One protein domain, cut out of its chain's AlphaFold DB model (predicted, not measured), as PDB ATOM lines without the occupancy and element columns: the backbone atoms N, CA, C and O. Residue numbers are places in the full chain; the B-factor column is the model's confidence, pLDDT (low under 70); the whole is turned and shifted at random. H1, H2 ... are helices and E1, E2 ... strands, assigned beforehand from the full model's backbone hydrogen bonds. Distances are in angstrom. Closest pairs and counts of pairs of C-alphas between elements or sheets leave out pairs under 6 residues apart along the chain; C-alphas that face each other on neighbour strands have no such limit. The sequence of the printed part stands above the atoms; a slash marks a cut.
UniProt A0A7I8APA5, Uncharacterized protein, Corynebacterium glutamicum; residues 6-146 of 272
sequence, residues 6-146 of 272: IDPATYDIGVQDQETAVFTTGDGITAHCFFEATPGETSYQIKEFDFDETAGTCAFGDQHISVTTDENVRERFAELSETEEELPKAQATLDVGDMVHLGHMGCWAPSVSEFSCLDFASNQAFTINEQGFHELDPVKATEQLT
ATOM      1  N   ILE A   6      13.805  37.468 168.138       65.75
ATOM      2  CA  ILE A   6      13.820  36.118 168.698       65.75
ATOM      3  C   ILE A   6      13.426  36.230 170.169       65.75
ATOM      4  O   ILE A   6      14.146  36.899 170.910       65.75
ATOM      5  N   ASP A   7      12.333  35.587 170.590       66.38
ATOM      6  CA  ASP A   7      11.929  35.570 172.003       66.38
ATOM      7  C   ASP A   7      12.759  34.527 172.769       66.38
ATOM      8  O   ASP A   7      12.513  33.325 172.623       66.38
ATOM      9  N   PRO A   8      13.717  34.933 173.630       61.06
ATOM     10  CA  PRO A   8      14.542  33.994 174.382       61.06
ATOM     11  C   PRO A   8      13.741  33.173 175.396       61.06
ATOM     12  O   PRO A   8      14.218  32.127 175.822       61.06
ATOM     13  N   ALA A   9      12.555  33.634 175.806       61.72
ATOM     14  CA  ALA A   9      11.699  32.912 176.741       61.72
ATOM     15  C   ALA A   9      11.065  31.667 176.107       61.72
ATOM     16  O   ALA A   9      10.713  30.739 176.832       61.72
ATOM     17  N   THR A  10      10.960  31.617 174.775       57.62
ATOM     18  CA  THR A  10      10.488  30.418 174.062       57.62
ATOM     19  C   THR A  10      11.535  29.305 173.999       57.62
ATOM     20  O   THR A  10      11.181  28.181 173.657       57.62
ATOM     21  N   TYR A  11      12.791  29.591 174.365       56.91
ATOM     22  CA  TYR A  11      13.889  28.627 174.381       56.91
ATOM     23  C   TYR A  11      14.096  28.031 175.774       56.91
ATOM     24  O   TYR A  11      14.624  28.696 176.669       56.91
ATOM     25  N   ASP A  12      13.809  26.740 175.937       45.38
ATOM     26  CA  ASP A  12      14.357  25.985 177.068       45.38
ATOM     27  C   ASP A  12      15.778  25.518 176.703       45.38
ATOM     28  O   ASP A  12      16.007  24.393 176.267       45.38
ATOM     29  N   ILE A  13      16.766  26.409 176.840       37.50
ATOM     30  CA  ILE A  13      18.204  26.100 176.659       37.50
ATOM     31  C   ILE A  13      18.786  25.333 177.857       37.50
ATOM     32  O   ILE A  13      19.934  25.552 178.256       37.50
ATOM     33  N   GLY A  14      18.014  24.436 178.467       33.44
ATOM     34  CA  GLY A  14      18.459  23.560 179.543       33.44
ATOM     35  C   GLY A  14      19.539  22.589 179.073       33.44
ATOM     36  O   GLY A  14      19.234  21.426 178.901       33.44
ATOM     37  N   VAL A  15      20.777  23.075 178.888       36.19
ATOM     38  CA  VAL A  15      22.027  22.399 178.478       36.19
ATOM     39  C   VAL A  15      21.902  20.871 178.419       36.19
ATOM     40  O   VAL A  15      22.371  20.156 179.306       36.19
ATOM     41  N   GLN A  16      21.251  20.392 177.368       45.44
ATOM     42  CA  GLN A  16      21.114  19.003 176.954       45.44
ATOM     43  C   GLN A  16      21.055  19.018 175.430       45.44
ATOM     44  O   GLN A  16      20.835  20.065 174.823       45.44
ATOM     45  N   ASP A  17      21.351  17.882 174.823       55.31
ATOM     46  CA  ASP A  17      21.607  17.726 173.395       55.31
ATOM     47  C   ASP A  17      20.334  17.879 172.531       55.31
ATOM     48  O   ASP A  17      20.138  17.069 171.641       55.31
ATOM     49  N   GLN A  18      19.426  18.822 172.816       61.59
ATOM     50  CA  GLN A  18      18.169  19.081 172.095       61.59
ATOM     51  C   GLN A  18      17.744  20.552 172.271       61.59
ATOM     52  O   GLN A  18      17.876  21.108 173.362       61.59
ATOM     53  N   GLU A  19      17.215  21.177 171.214       75.38
ATOM     54  CA  GLU A  19      16.536  22.479 171.303       75.38
ATOM     55  C   GLU A  19      15.028  22.247 171.365       75.38
ATOM     56  O   GLU A  19      14.475  21.559 170.511       75.38
ATOM     57  N   THR A  20      14.355  22.813 172.365       78.69
ATOM     58  CA  THR A  20      12.898  22.684 172.504       78.69
ATOM     59  C   THR A  20      12.242  24.049 172.629       78.69
ATOM     60  O   THR A  20      12.799  24.966 173.243       78.69
ATOM     61  N   ALA A  21      11.051  24.179 172.047       84.88
ATOM     62  CA  ALA A  21      10.204  25.352 172.204       84.88
ATOM     63  C   ALA A  21       8.779  24.951 172.558       84.88
ATOM     64  O   ALA A  21       8.161  24.119 171.889       84.88
ATOM     65  N   VAL A  22       8.251  25.583 173.608       88.88
ATOM     66  CA  VAL A  22       6.877  25.379 174.076       88.88
ATOM     67  C   VAL A  22       6.202  26.727 174.278       88.88
ATOM     68  O   VAL A  22       6.526  27.459 175.219       88.88
ATOM     69  N   PHE A  23       5.237  27.052 173.425       90.38
ATOM     70  CA  PHE A  23       4.613  28.371 173.431       90.38
ATOM     71  C   PHE A  23       3.138  28.339 173.042       90.38
ATOM     72  O   PHE A  23       2.677  27.433 172.350       90.38
ATOM     73  N   THR A  24       2.406  29.372 173.455       92.62
ATOM     74  CA  THR A  24       1.085  29.699 172.900       92.62
ATOM     75  C   THR A  24       1.148  30.939 172.026       92.62
ATOM     76  O   THR A  24       2.053  31.757 172.170       92.62
ATOM     77  N   THR A  25       0.151  31.128 171.166       92.00
ATOM     78  CA  THR A  25      -0.096  32.413 170.489       92.00
ATOM     79  C   THR A  25      -0.295  33.557 171.487       92.00
ATOM     80  O   THR A  25      -0.691  33.313 172.630       92.00
ATOM     81  N   GLY A  26      -0.055  34.800 171.051       89.25
ATOM     82  CA  GLY A  26      -0.207  36.035 171.842       89.25
ATOM     83  C   GLY A  26      -1.537  36.184 172.593       89.25
ATOM     84  O   GLY A  26      -1.603  36.731 173.691       89.25
ATOM     85  N   ASP A  27      -2.624  35.670 172.023       92.31
ATOM     86  CA  ASP A  27      -3.951  35.649 172.646       92.31
ATOM     87  C   ASP A  27      -4.132  34.554 173.717       92.31
ATOM     88  O   ASP A  27      -5.126  34.565 174.446       92.31
ATOM     89  N   GLY A  28      -3.187  33.616 173.815       88.06
ATOM     90  CA  GLY A  28      -3.191  32.462 174.712       88.06
ATOM     91  C   GLY A  28      -4.238  31.394 174.388       88.06
ATOM     92  O   GLY A  28      -4.469  30.517 175.222       88.06
ATOM     93  N   ILE A  29      -4.921  31.481 173.241       88.12
ATOM     94  CA  ILE A  29      -6.096  30.651 172.923       88.12
ATOM     95  C   ILE A  29      -5.988  30.004 171.544       88.12
ATOM     96  O   ILE A  29      -6.405  28.856 171.402       88.12
ATOM     97  N   THR A  30      -5.471  30.713 170.536       92.56
ATOM     98  CA  THR A  30      -5.473  30.219 169.153       92.56
ATOM     99  C   THR A  30      -4.682  28.925 169.037       92.56
ATOM    100  O   THR A  30      -5.238  27.923 168.597       92.56
ATOM    101  N   ALA A  31      -3.423  28.901 169.463       92.44
ATOM    102  CA  ALA A  31      -2.645  27.675 169.408       92.44
ATOM    103  C   ALA A  31      -1.726  27.498 170.602       92.44
ATOM    104  O   ALA A  31      -1.255  28.464 171.203       92.44
ATOM    105  N   HIS A  32      -1.457  26.232 170.894       93.06
ATOM    106  CA  HIS A  32      -0.462  25.785 171.854       93.06
ATOM    107  C   HIS A  32       0.467  24.794 171.160       93.06
ATOM    108  O   HIS A  32       0.005  23.761 170.684       93.06
ATOM    109  N   CYS A  33       1.750  25.119 171.056       92.50
ATOM    110  CA  CYS A  33       2.718  24.399 170.241       92.50
ATOM    111  C   CYS A  33       3.890  23.880 171.062       92.50
ATOM    112  O   CYS A  33       4.367  24.531 171.995       92.50
ATOM    113  N   PHE A  34       4.367  22.713 170.652       92.06
ATOM    114  CA  PHE A  34       5.552  22.052 171.160       92.06
ATOM    115  C   PHE A  34       6.409  21.591 169.985       92.06
ATOM    116  O   PHE A  34       5.914  20.873 169.117       92.06
ATOM    117  N   PHE A  35       7.678  21.981 169.974       89.62
ATOM    118  CA  PHE A  35       8.647  21.558 168.973       89.62
ATOM    119  C   PHE A  35       9.947  21.117 169.631       89.62
ATOM    120  O   PHE A  35      10.385  21.714 170.616       89.62
ATOM    121  N   GLU A  36      10.580  20.123 169.026       86.62
ATOM    122  CA  GLU A  36      11.903  19.624 169.372       86.62
ATOM    123  C   GLU A  36      12.763  19.576 168.108       86.62
ATOM    124  O   GLU A  36      12.333  19.073 167.068       86.62
ATOM    125  N   ALA A  37      13.986  20.088 168.197       80.56
ATOM    126  CA  ALA A  37      15.014  19.924 167.184       80.56
ATOM    127  C   ALA A  37      16.077  18.953 167.703       80.56
ATOM    128  O   ALA A  37      16.680  19.162 168.764       80.56
ATOM    129  N   THR A  38      16.300  17.884 166.943       75.88
ATOM    130  CA  THR A  38      17.238  16.815 167.292       75.88
ATOM    131  C   THR A  38      18.596  17.091 166.656       75.88
ATOM    132  O   THR A  38      18.670  17.257 165.435       75.88
ATOM    133  N   PRO A  39      19.688  17.128 167.437       68.75
ATOM    134  CA  PRO A  39      21.020  17.260 166.884       68.75
ATOM    135  C   PRO A  39      21.453  16.037 166.083       68.75
ATOM    136  O   PRO A  39      21.257  14.897 166.503       68.75
ATOM    137  N   GLY A  40      22.112  16.306 164.967       62.88
ATOM    138  CA  GLY A  40      22.899  15.369 164.191       62.88
ATOM    139  C   GLY A  40      24.352  15.260 164.641       62.88
ATOM    140  O   GLY A  40      24.707  15.440 165.810       62.88
ATOM    141  N   GLU A  41      25.231  14.906 163.700       57.56
ATOM    142  CA  GLU A  41      26.636  14.606 163.992       57.56
ATOM    143  C   GLU A  41      27.425  15.838 164.486       57.56
ATOM    144  O   GLU A  41      27.553  16.862 163.817       57.56
ATOM    145  N   THR A  42      28.039  15.708 165.667       51.41
ATOM    146  CA  THR A  42      28.839  16.758 166.318       51.41
ATOM    147  C   THR A  42      30.199  16.978 165.646       51.41
ATOM    148  O   THR A  42      30.996  16.038 165.533       51.41
ATOM    149  N   SER A  43      30.558  18.232 165.348       46.25
ATOM    150  CA  SER A  43      31.953  18.625 165.094       46.25
ATOM    151  C   SER A  43      32.661  18.925 166.422       46.25
ATOM    152  O   SER A  43      32.392  19.913 167.089       46.25
ATOM    153  N   TYR A  44      33.601  18.072 166.834       40.91
ATOM    154  CA  TYR A  44      34.243  18.114 168.162       40.91
ATOM    155  C   TYR A  44      35.131  19.345 168.460       40.91
ATOM    156  O   TYR A  44      35.729  19.403 169.536       40.91
ATOM    157  N   GLN A  45      35.277  20.309 167.546       37.78
ATOM    158  CA  GLN A  45      36.187  21.452 167.741       37.78
ATOM    159  C   GLN A  45      35.496  22.787 168.025       37.78
ATOM    160  O   GLN A  45      36.128  23.673 168.597       37.78
ATOM    161  N   ILE A  46      34.214  22.916 167.698       41.56
ATOM    162  CA  ILE A  46      33.389  24.098 167.951       41.56
ATOM    163  C   ILE A  46      32.059  23.512 168.417       41.56
ATOM    164  O   ILE A  46      31.545  22.624 167.749       41.56
ATOM    165  N   LYS A  47      31.547  23.887 169.595       42.28
ATOM    166  CA  LYS A  47      30.260  23.376 170.108       42.28
ATOM    167  C   LYS A  47      29.092  23.946 169.286       42.28
ATOM    168  O   LYS A  47      28.287  24.707 169.806       42.28
ATOM    169  N   GLU A  48      29.039  23.608 168.011       49.03
ATOM    170  CA  GLU A  48      27.927  23.872 167.114       49.03
ATOM    171  C   GLU A  48      27.215  22.543 166.884       49.03
ATOM    172  O   GLU A  48      27.830  21.547 166.486       49.03
ATOM    173  N   PHE A  49      25.933  22.521 167.230       51.06
ATOM    174  CA  PHE A  49      25.069  21.379 166.995       51.06
ATOM    175  C   PHE A  49      24.582  21.464 165.550       51.06
ATOM    176  O   PHE A  49      23.940  22.437 165.160       51.06
ATOM    177  N   ASP A  50      24.927  20.454 164.757       63.09
ATOM    178  CA  ASP A  50      24.179  20.154 163.543       63.09
ATOM    179  C   ASP A  50      22.779  19.744 164.004       63.09
ATOM    180  O   ASP A  50      22.702  18.917 164.903       63.09
ATOM    181  N   PHE A  51      21.697  20.319 163.488       69.06
ATOM    182  CA  PHE A  51      20.352  19.781 163.722       69.06
ATOM    183  C   PHE A  51      19.997  18.921 162.520       69.06
ATOM    184  O   PHE A  51      20.185  19.355 161.387       69.06
ATOM    185  N   ASP A  52      19.529  17.699 162.744       72.50
ATOM    186  CA  ASP A  52      19.133  16.803 161.655       72.50
ATOM    187  C   ASP A  52      17.680  17.050 161.249       72.50
ATOM    188  O   ASP A  52      17.379  17.119 160.060       72.50
ATOM    189  N   GLU A  53      16.798  17.245 162.227       81.31
ATOM    190  CA  GLU A  53      15.365  17.409 162.001       81.31
ATOM    191  C   GLU A  53      14.704  18.196 163.135       81.31
ATOM    192  O   GLU A  53      15.141  18.139 164.290       81.31
ATOM    193  N   THR A  54      13.630  18.906 162.799       87.75
ATOM    194  CA  THR A  54      12.713  19.517 163.763       87.75
ATOM    195  C   THR A  54      11.359  18.838 163.633       87.75
ATOM    196  O   THR A  54      10.816  18.765 162.532       87.75
ATOM    197  N   ALA A  55      10.792  18.373 164.742       90.25
ATOM    198  CA  ALA A  55       9.470  17.762 164.796       90.25
ATOM    199  C   ALA A  55       8.650  18.333 165.955       90.25
ATOM    200  O   ALA A  55       9.189  18.856 166.926       90.25
ATOM    201  N   GLY A  56       7.327  18.255 165.859       91.12
ATOM    202  CA  GLY A  56       6.471  18.763 166.919       91.12
ATOM    203  C   GLY A  56       4.985  18.636 166.648       91.12
ATOM    204  O   GLY A  56       4.553  18.115 165.613       91.12
ATOM    205  N   THR A  57       4.211  19.158 167.590       93.69
ATOM    206  CA  THR A  57       2.753  19.144 167.561       93.69
ATOM    207  C   THR A  57       2.205  20.491 168.031       93.69
ATOM    208  O   THR A  57       2.658  21.054 169.027       93.69
ATOM    209  N   CYS A  58       1.184  20.995 167.339       93.88
ATOM    210  CA  CYS A  58       0.391  22.146 167.765       93.88
ATOM    211  C   CYS A  58      -1.065  21.741 167.986       93.88
ATOM    212  O   CYS A  58      -1.650  21.063 167.143       93.88
ATOM    213  N   ALA A  59      -1.663  22.188 169.086       93.19
ATOM    214  CA  ALA A  59      -3.093  22.082 169.340       93.19
ATOM    215  C   ALA A  59      -3.805  23.390 168.961       93.19
ATOM    216  O   ALA A  59      -3.340  24.474 169.312       93.19
ATOM    217  N   PHE A  60      -4.944  23.267 168.277       89.56
ATOM    218  CA  PHE A  60      -5.872  24.341 167.913       89.56
ATOM    219  C   PHE A  60      -7.304  23.859 168.179       89.56
ATOM    220  O   PHE A  60      -7.802  22.960 167.497       89.56
ATOM    221  N   GLY A  61      -7.987  24.439 169.171       85.69
ATOM    222  CA  GLY A  61      -9.290  23.930 169.615       85.69
ATOM    223  C   GLY A  61      -9.209  22.451 170.019       85.69
ATOM    224  O   GLY A  61      -8.412  22.102 170.881       85.69
ATOM    225  N   ASP A  62     -10.004  21.599 169.364       86.62
ATOM    226  CA  ASP A  62      -9.996  20.135 169.555       86.62
ATOM    227  C   ASP A  62      -9.125  19.397 168.508       86.62
ATOM    228  O   ASP A  62      -9.210  18.177 168.362       86.62
ATOM    229  N   GLN A  63      -8.352  20.123 167.694       90.62
ATOM    230  CA  GLN A  63      -7.540  19.568 166.611       90.62
ATOM    231  C   GLN A  63      -6.051  19.632 166.940       90.62
ATOM    232  O   GLN A  63      -5.585  20.565 167.591       90.62
ATOM    233  N   HIS A  64      -5.301  18.668 166.412       93.00
ATOM    234  CA  HIS A  64      -3.847  18.620 166.507       93.00
ATOM    235  C   HIS A  64      -3.234  18.675 165.115       93.00
ATOM    236  O   HIS A  64      -3.801  18.162 164.152       93.00
ATOM    237  N   ILE A  65      -2.064  19.288 165.007       93.81
ATOM    238  CA  ILE A  65      -1.275  19.368 163.780       93.81
ATOM    239  C   ILE A  65       0.088  18.809 164.105       93.81
ATOM    240  O   ILE A  65       0.743  19.300 165.021       93.81
ATOM    241  N   SER A  66       0.502  17.792 163.363       93.94
ATOM    242  CA  SER A  66       1.859  17.279 163.455       93.94
ATOM    243  C   SER A  66       2.742  18.038 162.478       93.94
ATOM    244  O   SER A  66       2.337  18.308 161.345       93.94
ATOM    245  N   VAL A  67       3.984  18.311 162.862       93.75
ATOM    246  CA  VAL A  67       4.993  19.033 162.070       93.75
ATOM    247  C   VAL A  67       6.292  18.225 162.060       93.75
ATOM    248  O   VAL A  67       6.655  17.657 163.089       93.75
ATOM    249  N   THR A  68       6.953  18.104 160.908       92.31
ATOM    250  CA  THR A  68       8.335  17.605 160.820       92.31
ATOM    251  C   THR A  68       9.027  18.169 159.589       92.31
ATOM    252  O   THR A  68       8.386  18.348 158.553       92.31
ATOM    253  N   THR A  69      10.331  18.390 159.690       88.88
ATOM    254  CA  THR A  69      11.194  18.722 158.550       88.88
ATOM    255  C   THR A  69      11.831  17.483 157.908       88.88
ATOM    256  O   THR A  69      12.495  17.612 156.886       88.88
ATOM    257  N   ASP A  70      11.639  16.276 158.464       87.38
ATOM    258  CA  ASP A  70      12.101  15.029 157.831       87.38
ATOM    259  C   ASP A  70      11.156  14.562 156.709       87.38
ATOM    260  O   ASP A  70      10.104  13.950 156.942       87.38
ATOM    261  N   GLU A  71      11.578  14.799 155.467       81.62
ATOM    262  CA  GLU A  71      10.883  14.363 154.249       81.62
ATOM    263  C   GLU A  71      10.776  12.829 154.117       81.62
ATOM    264  O   GLU A  71       9.943  12.320 153.363       81.62
ATOM    265  N   ASN A  72      11.598  12.054 154.835       84.44
ATOM    266  CA  ASN A  72      11.512  10.589 154.822       84.44
ATOM    267  C   ASN A  72      10.375  10.069 155.706       84.44
ATOM    268  O   ASN A  72       9.864   8.969 155.471       84.44
ATOM    269  N   VAL A  73       9.983  10.841 156.721       83.38
ATOM    270  CA  VAL A  73       8.860  10.517 157.607       83.38
ATOM    271  C   VAL A  73       7.535  10.889 156.950       83.38
ATOM    272  O   VAL A  73       6.557  10.152 157.106       83.38
ATOM    273  N   ARG A  74       7.477  12.003 156.209       80.50
ATOM    274  CA  ARG A  74       6.245  12.469 155.554       80.50
ATOM    275  C   ARG A  74       6.505  13.307 154.304       80.50
ATOM    276  O   ARG A  74       7.532  13.956 154.182       80.50
ATOM    277  N   GLU A  75       5.502  13.377 153.428       79.38
ATOM    278  CA  GLU A  75       5.571  14.170 152.191       79.38
ATOM    279  C   GLU A  75       5.352  15.685 152.393       79.38
ATOM    280  O   GLU A  75       5.754  16.471 151.535       79.38
ATOM    281  N   ARG A  76       4.682  16.115 153.473       86.62
ATOM    282  CA  ARG A  76       4.353  17.532 153.726       86.62
ATOM    283  C   ARG A  76       4.850  17.992 155.079       86.62
ATOM    284  O   ARG A  76       4.572  17.324 156.061       86.62
ATOM    285  N   PHE A  77       5.425  19.184 155.158       91.56
ATOM    286  CA  PHE A  77       5.944  19.784 156.388       91.56
ATOM    287  C   PHE A  77       4.967  19.744 157.586       91.56
ATOM    288  O   PHE A  77       5.361  19.397 158.700       91.56
ATOM    289  N   ALA A  78       3.675  20.021 157.372       93.38
ATOM    290  CA  ALA A  78       2.655  20.008 158.425       93.38
ATOM    291  C   ALA A  78       1.320  19.421 157.949       93.38
ATOM    292  O   ALA A  78       0.873  19.693 156.832       93.38
ATOM    293  N   GLU A  79       0.658  18.643 158.810       92.69
ATOM    294  CA  GLU A  79      -0.626  17.991 158.518       92.69
ATOM    295  C   GLU A  79      -1.506  17.882 159.772       92.69
ATOM    296  O   GLU A  79      -1.004  17.775 160.892       92.69
ATOM    297  N   LEU A  80      -2.834  17.867 159.587       91.56
ATOM    298  CA  LEU A  80      -3.772  17.552 160.668       91.56
ATOM    299  C   LEU A  80      -3.524  16.123 161.173       91.56
ATOM    300  O   LEU A  80      -3.519  15.172 160.395       91.56
ATOM    301  N   SER A  81      -3.359  15.985 162.483       87.31
ATOM    302  CA  SER A  81      -3.161  14.718 163.177       87.31
ATOM    303  C   SER A  81      -4.493  14.167 163.680       87.31
ATOM    304  O   SER A  81      -5.304  14.891 164.258       87.31
ATOM    305  N   GLU A  82      -4.701  12.860 163.507       83.81
ATOM    306  CA  GLU A  82      -5.787  12.125 164.173       83.81
ATOM    307  C   GLU A  82      -5.428  11.729 165.616       83.81
ATOM    308  O   GLU A  82      -6.289  11.286 166.376       83.81
ATOM    309  N   THR A  83      -4.155  11.872 165.993       79.62
ATOM    310  CA  THR A  83      -3.657  11.550 167.330       79.62
ATOM    311  C   THR A  83      -3.727  12.790 168.209       79.62
ATOM    312  O   THR A  83      -3.067  13.790 167.925       79.62
ATOM    313  N   GLU A  84      -4.512  12.694 169.280       78.69
ATOM    314  CA  GLU A  84      -4.521  13.662 170.373       78.69
ATOM    315  C   GLU A  84      -3.276  13.430 171.238       78.69
ATOM    316  O   GLU A  84      -3.045  12.319 171.726       78.69
ATOM    317  N   GLU A  85      -2.458  14.463 171.399       79.31
ATOM    318  CA  GLU A  85      -1.235  14.409 172.194       79.31
ATOM    319  C   GLU A  85      -1.343  15.401 173.349       79.31
ATOM    320  O   GLU A  85      -1.671  16.573 173.150       79.31
ATOM    321  N   GLU A  86      -1.092  14.933 174.574       83.56
ATOM    322  CA  GLU A  86      -1.060  15.816 175.737       83.56
ATOM    323  C   GLU A  86       0.194  16.690 175.651       83.56
ATOM    324  O   GLU A  86       1.311  16.237 175.897       83.56
ATOM    325  N   LEU A  87      -0.002  17.953 175.278       86.81
ATOM    326  CA  LEU A  87       1.097  18.892 175.114       86.81
ATOM    327  C   LEU A  87       1.610  19.391 176.477       86.81
ATOM    328  O   LEU A  87       0.808  19.672 177.377       86.81
ATOM    329  N   PRO A  88       2.936  19.576 176.642       87.25
ATOM    330  CA  PRO A  88       3.507  20.191 177.837       87.25
ATOM    331  C   PRO A  88       2.925  21.583 178.082       87.25
ATOM    332  O   PRO A  88       2.504  22.252 177.148       87.25
ATOM    333  N   LYS A  89       2.932  22.078 179.323       85.31
ATOM    334  CA  LYS A  89       2.477  23.452 179.590       85.31
ATOM    335  C   LYS A  89       3.371  24.473 178.890       85.31
ATOM    336  O   LYS A  89       4.592  24.363 178.970       85.31
ATOM    337  N   ALA A  90       2.743  25.485 178.295       82.81
ATOM    338  CA  ALA A  90       3.443  26.603 177.677       82.81
ATOM    339  C   ALA A  90       4.383  27.275 178.675       82.81
ATOM    340  O   ALA A  90       3.996  27.544 179.818       82.81
ATOM    341  N   GLN A  91       5.606  27.537 178.224       83.62
ATOM    342  CA  GLN A  91       6.607  28.252 179.006       83.62
ATOM    343  C   GLN A  91       6.661  29.738 178.626       83.62
ATOM    344  O   GLN A  91       7.012  30.566 179.465       83.62
ATOM    345  N   ALA A  92       6.243  30.071 177.402       87.38
ATOM    346  CA  ALA A  92       6.209  31.426 176.870       87.38
ATOM    347  C   ALA A  92       4.990  31.670 175.970       87.38
ATOM    348  O   ALA A  92       4.206  30.766 175.661       87.38
ATOM    349  N   THR A  93       4.842  32.922 175.556       89.12
ATOM    350  CA  THR A  93       3.821  33.384 174.623       89.12
ATOM    351  C   THR A  93       4.536  34.020 173.442       89.12
ATOM    352  O   THR A  93       5.371  34.886 173.651       89.12
ATOM    353  N   LEU A  94       4.220  33.580 172.224       89.69
ATOM    354  CA  LEU A  94       4.770  34.158 171.004       89.69
ATOM    355  C   LEU A  94       3.936  35.385 170.621       89.69
ATOM    356  O   LEU A  94       2.863  35.254 170.019       89.69
ATOM    357  N   ASP A  95       4.399  36.565 171.032       88.38
ATOM    358  CA  ASP A  95       3.721  37.832 170.772       88.38
ATOM    359  C   ASP A  95       3.970  38.331 169.344       88.38
ATOM    360  O   ASP A  95       4.864  37.881 168.629       88.38
ATOM    361  N   VAL A  96       3.155  39.291 168.896       89.38
ATOM    362  CA  VAL A  96       3.333  39.893 167.566       89.38
ATOM    363  C   VAL A  96       4.722  40.494 167.460       89.38
ATOM    364  O   VAL A  96       5.112  41.302 168.300       89.38
ATOM    365  N   GLY A  97       5.418  40.162 166.379       83.06
ATOM    366  CA  GLY A  97       6.792  40.602 166.191       83.06
ATOM    367  C   GLY A  97       7.825  39.663 166.791       83.06
ATOM    368  O   GLY A  97       9.005  39.881 166.544       83.06
ATOM    369  N   ASP A  98       7.419  38.615 167.502       85.44
ATOM    370  CA  ASP A  98       8.340  37.591 167.965       85.44
ATOM    371  C   ASP A  98       8.456  36.447 166.958       85.44
ATOM    372  O   ASP A  98       7.565  36.176 166.139       85.44
ATOM    373  N   MET A  99       9.591  35.762 167.032       86.25
ATOM    374  CA  MET A  99       9.876  34.567 166.266       86.25
ATOM    375  C   MET A  99      10.646  33.527 167.085       86.25
ATOM    376  O   MET A  99      11.360  33.845 168.037       86.25
ATOM    377  N   VAL A 100      10.532  32.273 166.660       83.12
ATOM    378  CA  VAL A 100      11.262  31.121 167.185       83.12
ATOM    379  C   VAL A 100      12.036  30.493 166.035       83.12
ATOM    380  O   VAL A 100      11.452  30.122 165.023       83.12
ATOM    381  N   HIS A 101      13.352  30.385 166.172       82.38
ATOM    382  CA  HIS A 101      14.232  29.632 165.275       82.38
ATOM    383  C   HIS A 101      14.527  28.265 165.897       82.38
ATOM    384  O   HIS A 101      15.022  28.228 167.022       82.38
ATOM    385  N   LEU A 102      14.235  27.181 165.176       79.75
ATOM    386  CA  LEU A 102      14.328  25.796 165.644       79.75
ATOM    387  C   LEU A 102      14.944  24.916 164.564       79.75
ATOM    388  O   LEU A 102      14.229  24.457 163.669       79.75
ATOM    389  N   GLY A 103      16.248  24.652 164.653       79.81
ATOM    390  CA  GLY A 103      16.932  23.781 163.700       79.81
ATOM    391  C   GLY A 103      16.657  24.187 162.246       79.81
ATOM    392  O   GLY A 103      17.204  25.170 161.760       79.81
ATOM    393  N   HIS A 104      15.824  23.423 161.545       84.25
ATOM    394  CA  HIS A 104      15.494  23.611 160.123       84.25
ATOM    395  C   HIS A 104      14.305  24.532 159.839       84.25
ATOM    396  O   HIS A 104      13.964  24.746 158.680       84.25
ATOM    397  N   MET A 105      13.653  25.080 160.862       88.19
ATOM    398  CA  MET A 105      12.449  25.886 160.676       88.19
ATOM    399  C   MET A 105      12.422  27.138 161.546       88.19
ATOM    400  O   MET A 105      13.098  27.248 162.571       88.19
ATOM    401  N   GLY A 106      11.599  28.096 161.132       88.81
ATOM    402  CA  GLY A 106      11.310  29.308 161.886       88.81
ATOM    403  C   GLY A 106       9.808  29.532 161.997       88.81
ATOM    404  O   GLY A 106       9.098  29.397 161.005       88.81
ATOM    405  N   CYS A 107       9.332  29.895 163.184       91.94
ATOM    406  CA  CYS A 107       7.948  30.293 163.435       91.94
ATOM    407  C   CYS A 107       7.874  31.763 163.837       91.94
ATOM    408  O   CYS A 107       8.762  32.247 164.528       91.94
ATOM    409  N   TRP A 108       6.825  32.478 163.442       92.75
ATOM    410  CA  TRP A 108       6.605  33.881 163.795       92.75
ATOM    411  C   TRP A 108       5.121  34.173 164.005       92.75
ATOM    412  O   TRP A 108       4.257  33.469 163.479       92.75
ATOM    413  N   ALA A 109       4.823  35.237 164.748       92.38
ATOM    414  CA  ALA A 109       3.456  35.704 164.961       92.38
ATOM    415  C   ALA A 109       3.175  36.991 164.156       92.38
ATOM    416  O   ALA A 109       3.595  38.083 164.558       92.38
ATOM    417  N   PRO A 110       2.448  36.913 163.020       90.75
ATOM    418  CA  PRO A 110       2.022  38.104 162.283       90.75
ATOM    419  C   PRO A 110       0.891  38.871 162.993       90.75
ATOM    420  O   PRO A 110       0.705  40.064 162.744       90.75
ATOM    421  N   SER A 111       0.130  38.220 163.881       92.06
ATOM    422  CA  SER A 111      -0.887  38.850 164.734       92.06
ATOM    423  C   SER A 111      -1.046  38.090 166.058       92.06
ATOM    424  O   SER A 111      -0.479  37.019 166.225       92.06
ATOM    425  N   VAL A 112      -1.796  38.632 167.025       91.81
ATOM    426  CA  VAL A 112      -1.950  37.994 168.353       91.81
ATOM    427  C   VAL A 112      -2.669  36.639 168.296       91.81
ATOM    428  O   VAL A 112      -2.496  35.818 169.189       91.81
ATOM    429  N   SER A 113      -3.466  36.408 167.256       93.06
ATOM    430  CA  SER A 113      -4.284  35.207 167.042       93.06
ATOM    431  C   SER A 113      -3.895  34.494 165.743       93.06
ATOM    432  O   SER A 113      -4.731  33.884 165.078       93.06
ATOM    433  N   GLU A 114      -2.642  34.649 165.321       92.56
ATOM    434  CA  GLU A 114      -2.081  33.962 164.165       92.56
ATOM    435  C   GLU A 114      -0.611  33.667 164.429       92.56
ATOM    436  O   GLU A 114       0.131  34.552 164.851       92.56
ATOM    437  N   PHE A 115      -0.177  32.450 164.126       93.44
ATOM    438  CA  PHE A 115       1.240  32.173 163.943       93.44
ATOM    439  C   PHE A 115       1.450  31.401 162.648       93.44
ATOM    440  O   PHE A 115       0.563  30.692 162.167       93.44
ATOM    441  N   SER A 116       2.643  31.551 162.101       95.56
ATOM    442  CA  SER A 116       3.078  30.897 160.880       95.56
ATOM    443  C   SER A 116       4.423  30.236 161.125       95.56
ATOM    444  O   SER A 116       5.206  30.722 161.939       95.56
ATOM    445  N   CYS A 117       4.701  29.140 160.429       94.75
ATOM    446  CA  CYS A 117       6.012  28.500 160.433       94.75
ATOM    447  C   CYS A 117       6.449  28.176 159.010       94.75
ATOM    448  O   CYS A 117       5.610  27.875 158.161       94.75
ATOM    449  N   LEU A 118       7.756  28.211 158.776       94.06
ATOM    450  CA  LEU A 118       8.416  27.952 157.501       94.06
ATOM    451  C   LEU A 118       9.551  26.952 157.724       94.06
ATOM    452  O   LEU A 118      10.405  27.188 158.580       94.06
ATOM    453  N   ASP A 119       9.585  25.892 156.923       91.31
ATOM    454  CA  ASP A 119      10.769  25.049 156.755       91.31
ATOM    455  C   ASP A 119      11.753  25.715 155.782       91.31
ATOM    456  O   ASP A 119      11.394  26.093 154.663       91.31
ATOM    457  N   PHE A 120      13.005  25.869 156.203       87.62
ATOM    458  CA  PHE A 120      14.041  26.545 155.427       87.62
ATOM    459  C   PHE A 120      14.468  25.768 154.185       87.62
ATOM    460  O   PHE A 120      14.852  26.396 153.195       87.62
ATOM    461  N   ALA A 121      14.409  24.435 154.228       82.81
ATOM    462  CA  ALA A 121      14.877  23.586 153.140       82.81
ATOM    463  C   ALA A 121      13.849  23.503 152.007       82.81
ATOM    464  O   ALA A 121      14.171  23.789 150.849       82.81
ATOM    465  N   SER A 122      12.604  23.146 152.332       86.12
ATOM    466  CA  SER A 122      11.537  22.990 151.336       86.12
ATOM    467  C   SER A 122      10.836  24.302 150.974       86.12
ATOM    468  O   SER A 122      10.135  24.362 149.959       86.12
ATOM    469  N   ASN A 123      11.001  25.354 151.788       87.94
ATOM    470  CA  ASN A 123      10.243  26.607 151.707       87.94
ATOM    471  C   ASN A 123       8.716  26.401 151.830       87.94
ATOM    472  O   ASN A 123       7.930  27.263 151.423       87.94
ATOM    473  N   GLN A 124       8.283  25.257 152.371       92.25
ATOM    474  CA  GLN A 124       6.895  25.031 152.753       92.25
ATOM    475  C   GLN A 124       6.588  25.810 154.029       92.25
ATOM    476  O   GLN A 124       7.390  25.854 154.962       92.25
ATOM    477  N   ALA A 125       5.402  26.407 154.074       94.81
ATOM    478  CA  ALA A 125       4.927  27.127 155.240       94.81
ATOM    479  C   ALA A 125       3.493  26.733 155.584       94.81
ATOM    480  O   ALA A 125       2.702  26.341 154.724       94.81
ATOM    481  N   PHE A 126       3.139  26.889 156.852       95.50
ATOM    482  CA  PHE A 126       1.760  26.802 157.314       95.50
ATOM    483  C   PHE A 126       1.435  27.961 158.245       95.50
ATOM    484  O   PHE A 126       2.328  28.622 158.775       95.50
ATOM    485  N   THR A 127       0.144  28.187 158.453       95.81
ATOM    486  CA  THR A 127      -0.378  29.135 159.432       95.81
ATOM    487  C   THR A 127      -1.530  28.515 160.214       95.81
ATOM    488  O   THR A 127      -2.285  27.689 159.689       95.81
ATOM    489  N   ILE A 128      -1.663  28.913 161.475       95.19
ATOM    490  CA  ILE A 128      -2.847  28.669 162.295       95.19
ATOM    491  C   ILE A 128      -3.381  30.017 162.751       95.19
ATOM    492  O   ILE A 128      -2.655  30.802 163.360       95.19
ATOM    493  N   ASN A 129      -4.659  30.262 162.490       93.38
ATOM    494  CA  ASN A 129      -5.379  31.435 162.974       93.38
ATOM    495  C   ASN A 129      -6.820  31.074 163.356       93.38
ATOM    496  O   ASN A 129      -7.179  29.901 163.428       93.38
ATOM    497  N   GLU A 130      -7.677  32.076 163.556       88.69
ATOM    498  CA  GLU A 130      -9.101  31.883 163.871       88.69
ATOM    499  C   GLU A 130      -9.857  30.988 162.865       88.69
ATOM    500  O   GLU A 130     -10.890  30.409 163.202       88.69
ATOM    501  N   GLN A 131      -9.373  30.867 161.623       90.38
ATOM    502  CA  GLN A 131      -9.967  30.023 160.581       90.38
ATOM    503  C   GLN A 131      -9.433  28.582 160.606       90.38
ATOM    504  O   GLN A 131      -9.848  27.771 159.777       90.38
ATOM    505  N   GLY A 132      -8.515  28.263 161.517       91.75
ATOM    506  CA  GLY A 132      -7.862  26.965 161.657       91.75
ATOM    507  C   GLY A 132      -6.513  26.876 160.948       91.75
ATOM    508  O   GLY A 132      -5.854  27.884 160.698       91.75
ATOM    509  N   PHE A 133      -6.107  25.641 160.656       94.44
ATOM    510  CA  PHE A 133      -4.853  25.303 159.982       94.44
ATOM    511  C   PHE A 133      -4.952  25.451 158.465       94.44
ATOM    512  O   PHE A 133      -5.859  24.888 157.844       94.44
ATOM    513  N   HIS A 134      -3.975  26.136 157.869       93.38
ATOM    514  CA  HIS A 134      -3.858  26.310 156.423       93.38
ATOM    515  C   HIS A 134      -2.402  26.209 155.981       93.38
ATOM    516  O   HIS A 134      -1.499  26.703 156.654       93.38
ATOM    517  N   GLU A 135      -2.181  25.640 154.799       93.81
ATOM    518  CA  GLU A 135      -0.916  25.823 154.089       93.81
ATOM    519  C   GLU A 135      -0.771  27.305 153.714       93.81
ATOM    520  O   GLU A 135      -1.720  27.942 153.236       93.81
ATOM    521  N   LEU A 136       0.407  27.867 153.967       94.19
ATOM    522  CA  LEU A 136       0.696  29.266 153.711       94.19
ATOM    523  C   LEU A 136       1.464  29.384 152.399       94.19
ATOM    524  O   LEU A 136       2.564  28.863 152.246       94.19
ATOM    525  N   ASP A 137       0.870  30.106 151.452       91.69
ATOM    526  CA  ASP A 137       1.513  30.398 150.177       91.69
ATOM    527  C   ASP A 137       2.845  31.156 150.394       91.69
ATOM    528  O   ASP A 137       2.861  32.129 151.158       91.69
ATOM    529  N   PRO A 138       3.947  30.777 149.716       87.75
ATOM    530  CA  PRO A 138       5.247  31.422 149.896       87.75
ATOM    531  C   PRO A 138       5.260  32.936 149.647       87.75
ATOM    532  O   PRO A 138       6.029  33.659 150.284       87.75
ATOM    533  N   VAL A 139       4.408  33.450 148.749       90.94
ATOM    534  CA  VAL A 139       4.284  34.897 148.514       90.94
ATOM    535  C   VAL A 139       3.687  35.566 149.742       90.94
ATOM    536  O   VAL A 139       4.214  36.574 150.199       90.94
ATOM    537  N   LYS A 140       2.646  34.972 150.335       93.12
ATOM    538  CA  LYS A 140       2.059  35.482 151.580       93.12
ATOM    539  C   LYS A 140       3.026  35.386 152.756       93.12
ATOM    540  O   LYS A 140       3.089  36.321 153.544       93.12
ATOM    541  N   ALA A 141       3.788  34.297 152.871       92.56
ATOM    542  CA  ALA A 141       4.836  34.186 153.887       92.56
ATOM    543  C   ALA A 141       5.866  35.318 153.732       92.56
ATOM    544  O   ALA A 141       6.182  36.010 154.695       92.56
ATOM    545  N   THR A 142       6.305  35.579 152.498       92.31
ATOM    546  CA  THR A 142       7.209  36.694 152.186       92.31
ATOM    547  C   THR A 142       6.588  38.040 152.557       92.31
ATOM    548  O   THR A 142       7.245  38.850 153.204       92.31
ATOM    549  N   GLU A 143       5.321  38.282 152.210       92.62
ATOM    550  CA  GLU A 143       4.591  39.504 152.583       92.62
ATOM    551  C   GLU A 143       4.531  39.694 154.105       92.62
ATOM    552  O   GLU A 143       4.773  40.799 154.584       92.62
ATOM    553  N   GLN A 144       4.259  38.629 154.868       92.25
ATOM    554  CA  GLN A 144       4.228  38.672 156.336       92.25
ATOM    555  C   GLN A 144       5.603  38.977 156.949       92.25
ATOM    556  O   GLN A 144       5.673  39.636 157.984       92.25
ATOM    557  N   LEU A 145       6.681  38.512 156.315       92.81
ATOM    558  CA  LEU A 145       8.065  38.713 156.756       92.81
ATOM    559  C   LEU A 145       8.691  40.010 156.226       92.81
ATOM    560  O   LEU A 145       9.818  40.340 156.593       92.81
ATOM    561  N   THR A 146       8.000  40.746 155.354       93.19
ATOM    562  CA  THR A 146       8.529  41.971 154.753       93.19
ATOM    563  C   THR A 146       8.289  43.163 155.674       93.19
ATOM    564  O   THR A 146       7.152  43.505 156.002       93.19
TER     565      THR A 146
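AT A GLANCE: This is residues 6 to 146 of the 272 residues of an uncharacterized protein of Corynebacterium glutamicum (UniProt A0A7I8APA5). Two twisted sheets lie face to face as a sandwich, E5 E4 E3 E2 E1 E6 and E7 E8 E9 E10 E11, with the short helix H1 packed on the outside of the five-stranded one. The long link from E2 to E3 reaches out at one end, to Gln 45. The 141 printed residues hold eleven named strands, E1 to E11 in order, then one named helix; the class is mostly strand. The six-stranded sheet is mixed, the other antiparallel throughout. The whole is compact, with a radius of gyration of the C-alphas of 14.5 A and spans of 47 by 35 by 30 A.

IN THESE COORDINATES: Start at Ile 6; residues 6 to 18 hold no named element. Find C-alpha 19 at (16.536, 22.479, 171.303), where E1 begins, residues 19 to 25, 19.4 A long. Next come E2, residues 32 to 39, 23.6 A, and the longest strand, E3, residues 51 to 60, 26.9 A. Read on to E4, residues 63 to 68, E5, residues 78 to 81, and E6, residues 92 to 94. C-alpha 98 at (8.340, 37.591, 167.965) opens E7, residues 98 to 102. E8, residues 105 to 111, 19.0 A, E9, 114 to 119, E10, 125 to 129, and E11, 132 to 136, follow. H1, residues 138 to 145, ends at C-alpha 145, (8.065, 38.713, 156.756).

HOW THE PARTS SIT: E1 to E5 form a meander, each strand the antiparallel neighbour of the one before; look at N 21 and O 35, 2.9 A, between E1 and E2, and N 57 and O 34, 2.9 A, between E3 and E2. E6 is parallel to E1 at 67 degrees, with N 94 and O 24 at 2.8 A. E7 to E11 form a second meander; check N 108 and O 116, 2.8 A, between E8 and E9. The facing parts of the sheets are 10.4 A centre to centre, their strands at 23 degrees. Across them, the closest C-alphas of E2 and E7 are Ala 37 and Leu 102, 6.1 A. H1 is on the five-stranded sheet at a height of 8.7 A, over E9 and E10 only just, with 3 C-alphas falling on each. Every O i to N i+4 pair in H1 is within hydrogen-bond range.

THE WHOLE: The C-alphas of Gln 45 and Gln 131, the two farthest apart, are 47.5 A from each other. The printed part has no cut, and its long link is E2 to E3. The model's pLDDT is under 70 in residues 6 to 18 and 39 to 51.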